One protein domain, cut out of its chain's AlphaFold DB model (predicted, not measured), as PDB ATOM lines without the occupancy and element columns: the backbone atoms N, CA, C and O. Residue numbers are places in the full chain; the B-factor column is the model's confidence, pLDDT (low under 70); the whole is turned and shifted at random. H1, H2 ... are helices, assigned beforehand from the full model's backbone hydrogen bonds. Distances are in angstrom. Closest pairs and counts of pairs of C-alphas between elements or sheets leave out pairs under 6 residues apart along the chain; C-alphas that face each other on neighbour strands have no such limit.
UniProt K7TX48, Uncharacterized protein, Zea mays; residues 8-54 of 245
ATOM      1  N   GLU A   8      52.809 110.392  71.657       63.85
ATOM      2  CA  GLU A   8      54.106 109.711  71.713       63.85
ATOM      3  C   GLU A   8      55.308 110.628  71.425       63.85
ATOM      4  O   GLU A   8      56.415 110.367  71.888       63.85
ATOM      5  N   SER A   9      55.115 111.711  70.665       63.65
ATOM      6  CA  SER A   9      56.193 112.669  70.382       63.65
ATOM      7  C   SER A   9      56.464 113.624  71.548       63.65
ATOM      8  O   SER A   9      57.600 114.069  71.715       63.65
ATOM      9  N   ASP A  10      55.465 113.883  72.399       67.96
ATOM     10  CA  ASP A  10      55.612 114.760  73.567       67.96
ATOM     11  C   ASP A  10      56.440 114.086  74.677       67.96
ATOM     12  O   ASP A  10      57.214 114.738  75.378       67.96
ATOM     13  N   ASP A  11      56.393 112.754  74.767       70.71
ATOM     14  CA  ASP A  11      57.183 111.987  75.737       70.71
ATOM     15  C   ASP A  11      58.696 112.109  75.508       70.71
ATOM     16  O   ASP A  11      59.477 112.124  76.466       70.71
ATOM     17  N   PHE A  12      59.140 112.264  74.256       72.83
ATOM     18  CA  PHE A  12      60.548 112.542  73.972       72.83
ATOM     19  C   PHE A  12      60.950 113.932  74.470       72.83
ATOM     20  O   PHE A  12      62.006 114.082  75.080       72.83
ATOM     21  N   HIS A  13      60.110 114.948  74.281       73.41
ATOM     22  CA  HIS A  13      60.411 116.292  74.770       73.41
ATOM     23  C   HIS A  13      60.450 116.348  76.301       73.41
ATOM     24  O   HIS A  13      61.324 117.006  76.863       73.41
ATOM     25  N   ARG A  14      59.594 115.576  76.975       72.49
ATOM     26  CA  ARG A  14      59.538 115.504  78.444       72.49
ATOM     27  C   ARG A  14      60.729 114.796  79.082       72.49
ATOM     28  O   ARG A  14      61.128 115.168  80.178       72.49
ATOM     29  N   ARG A  15      61.319 113.800  78.412       80.42
ATOM     30  CA  ARG A  15      62.492 113.067  78.935       80.42
ATOM     31  C   ARG A  15      63.811 113.812  78.764       80.42
ATOM     32  O   ARG A  15      64.744 113.564  79.521       80.42
ATOM     33  N   TRP A  16      63.907 114.666  77.749       82.05
ATOM     34  CA  TRP A  16      65.161 115.328  77.387       82.05
ATOM     35  C   TRP A  16      65.243 116.783  77.855       82.05
ATOM     36  O   TRP A  16      66.348 117.307  77.990       82.05
ATOM     37  N   LEU A  17      64.108 117.443  78.105       84.18
ATOM     38  CA  LEU A  17      64.090 118.815  78.601       84.18
ATOM     39  C   LEU A  17      64.057 118.844  80.138       84.18
ATOM     40  O   LEU A  17      63.243 118.148  80.743       84.18
ATOM     41  N   PRO A  18      64.895 119.677  80.781       84.32
ATOM     42  CA  PRO A  18      64.749 120.008  82.194       84.32
ATOM     43  C   PRO A  18      63.329 120.493  82.525       84.32
ATOM     44  O   PRO A  18      62.694 121.183  81.721       84.32
ATOM     45  N   ARG A  19      62.846 120.162  83.730       79.66
ATOM     46  CA  ARG A  19      61.488 120.496  84.203       79.66
ATOM     47  C   ARG A  19      61.201 121.996  84.158       79.66
ATOM     48  O   ARG A  19      60.067 122.401  83.922       79.66
ATOM     49  N   GLU A  20      62.230 122.815  84.333       84.27
ATOM     50  CA  GLU A  20      62.156 124.272  84.267       84.27
ATOM     51  C   GLU A  20      61.729 124.753  82.873       84.27
ATOM     52  O   GLU A  20      60.895 125.645  82.754       84.27
ATOM     53  N   ILE A  21      62.223 124.109  81.809       83.92
ATOM     54  CA  ILE A  21      61.870 124.469  80.428       83.92
ATOM     55  C   ILE A  21      60.424 124.067  80.120       83.92
ATOM     56  O   ILE A  21      59.711 124.799  79.435       83.92
ATOM     57  N   LEU A  22      59.965 122.925  80.644       82.97
ATOM     58  CA  LEU A  22      58.569 122.500  80.496       82.97
ATOM     59  C   LEU A  22      57.616 123.496  81.173       82.97
ATOM     60  O   LEU A  22      56.608 123.878  80.576       82.97
ATOM     61  N   ALA A  23      57.978 123.978  82.367       81.39
ATOM     62  CA  ALA A  23      57.222 125.003  83.081       81.39
ATOM     63  C   ALA A  23      57.167 126.335  82.310       81.39
ATOM     64  O   ALA A  23      56.091 126.925  82.201       81.39
ATOM     65  N   ASP A  24      58.280 126.768  81.714       86.22
ATOM     66  CA  ASP A  24      58.354 128.014  80.936       86.22
ATOM     67  C   ASP A  24      57.514 127.976  79.646       86.22
ATOM     68  O   ASP A  24      56.948 128.991  79.237       86.22
ATOM     69  N   ILE A  25      57.402 126.807  79.002       81.32
ATOM     70  CA  ILE A  25      56.600 126.618  77.777       81.32
ATOM     71  C   ILE A  25      55.112 126.366  78.114       81.32
ATOM     72  O   ILE A  25      54.254 126.387  77.231       81.32
ATOM     73  N   GLY A  26      54.777 126.176  79.395       82.43
ATOM     74  CA  GLY A  26      53.418 125.879  79.850       82.43
ATOM     75  C   GLY A  26      52.996 124.423  79.624       82.43
ATOM     76  O   GLY A  26      51.799 124.134  79.595       82.43
ATOM     77  N   ILE A  27      53.954 123.503  79.464       74.15
ATOM     78  CA  ILE A  27      53.691 122.062  79.393       74.15
ATOM     79  C   ILE A  27      53.607 121.540  80.827       74.15
ATOM     80  O   ILE A  27      54.611 121.453  81.533       74.15
ATOM     81  N   ALA A  28      52.394 121.214  81.274       68.40
ATOM     82  CA  ALA A  28      52.183 120.617  82.586       68.40
ATOM     83  C   ALA A  28      52.867 119.243  82.651       68.40
ATOM     84  O   ALA A  28      52.543 118.351  81.865       68.40
ATOM     85  N   ASP A  29      53.800 119.085  83.591       66.19
ATOM     86  CA  ASP A  29      54.406 117.794  83.910       66.19
ATOM     87  C   ASP A  29      53.318 116.885  84.521       66.19
ATOM     88  O   ASP A  29      52.819 117.181  85.614       66.19
ATOM     89  N   PRO A  30      52.882 115.811  83.836       64.17
ATOM     90  CA  PRO A  30      51.826 114.933  84.328       64.17
ATOM     91  C   PRO A  30      52.283 114.155  85.564       64.17
ATOM     92  O   PRO A  30      51.442 113.715  86.342       64.17
ATOM     93  N   GLU A  31      53.596 114.021  85.784       60.32
ATOM     94  CA  GLU A  31      54.127 113.351  86.969       60.32
ATOM     95  C   GLU A  31      53.979 114.205  88.230       60.32
ATOM     96  O   GLU A  31      53.880 113.668  89.331       60.32
ATOM     97  N   ALA A  32      53.873 115.532  88.092       57.09
ATOM     98  CA  ALA A  32      53.665 116.424  89.230       57.09
ATOM     99  C   ALA A  32      52.237 116.345  89.807       57.09
ATOM    100  O   ALA A  32      52.013 116.746  90.948       57.09
ATOM    101  N   VAL A  33      51.270 115.823  89.042       56.49
ATOM    102  CA  VAL A  33      49.846 115.755  89.429       56.49
ATOM    103  C   VAL A  33      49.439 114.343  89.895       56.49
ATOM    104  O   VAL A  33      48.351 114.158  90.431       56.49
ATOM    105  N   GLY A  34      50.324 113.349  89.758       49.64
ATOM    106  CA  GLY A  34      50.056 111.932  90.045       49.64
ATOM    107  C   GLY A  34      50.660 111.385  91.342       49.64
ATOM    108  O   GLY A  34      50.896 110.182  91.432       49.64
ATOM    109  N   ALA A  35      50.935 112.231  92.339       48.57
ATOM    110  CA  ALA A  35      51.514 111.835  93.627       48.57
ATOM    111  C   ALA A  35      50.524 111.050  94.525       48.57
ATOM    112  O   ALA A  35      50.199 111.482  95.625       48.57
ATOM    113  N   GLU A  36      50.038 109.898  94.056       44.70
ATOM    114  CA  GLU A  36      49.248 108.929  94.835       44.70
ATOM    115  C   GLU A  36      49.480 107.468  94.386       44.70
ATOM    116  O   GLU A  36      48.599 106.628  94.465       44.70
ATOM    117  N   THR A  37      50.668 107.109  93.898       49.05
ATOM    118  CA  THR A  37      51.231 105.734  93.928       49.05
ATOM    119  C   THR A  37      52.620 105.804  93.300       49.05
ATOM    120  O   THR A  37      52.734 106.441  92.263       49.05
ATOM    121  N   PRO A  38      53.690 105.216  93.869       49.05
ATOM    122  CA  PRO A  38      55.018 105.299  93.261       49.05
ATOM    123  C   PRO A  38      55.009 104.542  91.919       49.05
ATOM    124  O   PRO A  38      54.976 103.306  91.932       49.05
ATOM    125  N   PRO A  39      55.037 105.234  90.758       57.81
ATOM    126  CA  PRO A  39      54.958 104.581  89.448       57.81
ATOM    127  C   PRO A  39      56.194 103.716  89.176       57.81
ATOM    128  O   PRO A  39      56.155 102.805  88.355       57.81
ATOM    129  N   GLU A  40      57.271 103.945  89.925       58.58
ATOM    130  CA  GLU A  40      58.514 103.186  89.876       58.58
ATOM    131  C   GLU A  40      58.320 101.705  90.242       58.58
ATOM    132  O   GLU A  40      58.909 100.840  89.600       58.58
ATOM    133  N   ALA A  41      57.439 101.382  91.197       60.22
ATOM    134  CA  ALA A  41      57.176  99.994  91.588       60.22
ATOM    135  C   ALA A  41      56.348  99.237  90.534       60.22
ATOM    136  O   ALA A  41      56.605  98.064  90.261       60.22
ATOM    137  N   ALA A  42      55.383  99.914  89.902       66.65
ATOM    138  CA  ALA A  42      54.593  99.345  88.811       66.65
ATOM    139  C   ALA A  42      55.425  99.198  87.525       66.65
ATOM    140  O   ALA A  42      55.318  98.190  86.829       66.65
ATOM    141  N   ALA A  43      56.300 100.168  87.241       71.35
ATOM    142  CA  ALA A  43      57.246 100.095  86.136       71.35
ATOM    143  C   ALA A  43      58.277  98.975  86.349       71.35
ATOM    144  O   ALA A  43      58.552  98.225  85.415       71.35
ATOM    145  N   ALA A  44      58.800  98.808  87.569       73.99
ATOM    146  CA  ALA A  44      59.709  97.712  87.903       73.99
ATOM    147  C   ALA A  44      59.041  96.338  87.723       73.99
ATOM    148  O   ALA A  44      59.632  95.461  87.095       73.99
ATOM    149  N   ALA A  45      57.793  96.175  88.179       78.15
ATOM    150  CA  ALA A  45      57.032  94.939  87.987       78.15
ATOM    151  C   ALA A  45      56.778  94.633  86.499       78.15
ATOM    152  O   ALA A  45      56.942  93.494  86.069       78.15
ATOM    153  N   ALA A  46      56.448  95.648  85.691       79.68
ATOM    154  CA  ALA A  46      56.253  95.481  84.250       79.68
ATOM    155  C   ALA A  46      57.555  95.103  83.518       79.68
ATOM    156  O   ALA A  46      57.538  94.291  82.590       79.68
ATOM    157  N   VAL A  47      58.695  95.664  83.937       85.30
ATOM    158  CA  VAL A  47      60.015  95.300  83.397       85.30
ATOM    159  C   VAL A  47      60.396  93.872  83.794       85.30
ATOM    160  O   VAL A  47      60.923  93.139  82.958       85.30
ATOM    161  N   GLU A  48      60.105  93.452  85.026       87.27
ATOM    162  CA  GLU A  48      60.360  92.085  85.499       87.27
ATOM    163  C   GLU A  48      59.487  91.050  84.766       87.27
ATOM    164  O   GLU A  48      59.997  90.020  84.322       87.27
ATOM    165  N   GLU A  49      58.204  91.352  84.538       86.32
ATOM    166  CA  GLU A  49      57.301  90.511  83.741       86.32
ATOM    167  C   GLU A  49      57.780  90.386  82.286       86.32
ATOM    168  O   GLU A  49      57.881  89.275  81.757       86.32
ATOM    169  N   LEU A  50      58.173  91.500  81.655       89.72
ATOM    170  CA  LEU A  50      58.724  91.492  80.297       89.72
ATOM    171  C   LEU A  50      60.033  90.692  80.222       89.72
ATOM    172  O   LEU A  50      60.242  89.931  79.273       89.72
ATOM    173  N   ALA A  51      60.910  90.828  81.221       87.07
ATOM    174  CA  ALA A  51      62.153  90.069  81.302       87.07
ATOM    175  C   ALA A  51      61.889  88.562  81.451       87.07
ATOM    176  O   ALA A  51      62.534  87.766  80.765       87.07
ATOM    177  N   ALA A  52      60.910  88.160  82.268       85.04
ATOM    178  CA  ALA A  52      60.495  86.764  82.408       85.04
ATOM    179  C   ALA A  52      59.914  86.203  81.097       85.04
ATOM    180  O   ALA A  52      60.220  85.075  80.702       85.04
ATOM    181  N   GLN A  53      59.127  87.005  80.381       87.55
ATOM    182  CA  GLN A  53      58.525  86.621  79.107       87.55
ATOM    183  C   GLN A  53      59.584  86.457  78.006       87.55
ATOM    184  O   GLN A  53      59.578  85.465  77.272       87.55
ATOM    185  N   LEU A  54      60.553  87.376  77.939       87.41
ATOM    186  CA  LEU A  54      61.702  87.271  77.039       87.41
ATOM    187  C   LEU A  54      62.609  86.096  77.412       87.41
ATOM    188  O   LEU A  54      63.073  85.401  76.512       87.41
TER     189      LEU A  54
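This is residues 8 to 54 of the 245 residues of an uncharacterized protein of Zea mays (UniProt K7TX48). Two short helices, H1 and H2, form a loose corner at one end, and a long looping link leads away to H3, whose residues 40 to 54 stick out alone at the other end. The printed part has 47 residues, with three named helices in the order H1, H2, H3 and no named strand: all helix. It is only just loose, close to extended, with a radius of gyration of the C-alphas of 14.0 A, and elongated, spanning 41 by 25 by 15 A.

H1 is residues 8 to 16, 13.6 A long, from C-alpha 8 at (54.106, 109.711, 71.713). H2 is residues 19 to 25, 10.1 A. H3 is residues 39 to 54, 22.3 A, ending with C-alpha 54 at (61.702, 87.271, 77.039).

H1 and H2 are close but not clearly touching; their closest C-alphas, of Arg 14 and Leu 22, are 7.4 A apart. They run opposite ways at a steep tilt of 55 degrees. H3 is apart from H1 and from H2. Every O i to N i+4 pair is within hydrogen-bond range in H2 and H3, but 3 of 5 in H1.

The C-alphas farthest apart, of Asp 24 and Gln 53, are 41.4 A apart. The printed part has no cut. The link from H1 to H2 is tight; that from H2 to H3, 13 residues, is long. Residues 8 to 10 and 28 to 42 have pLDDT under 70.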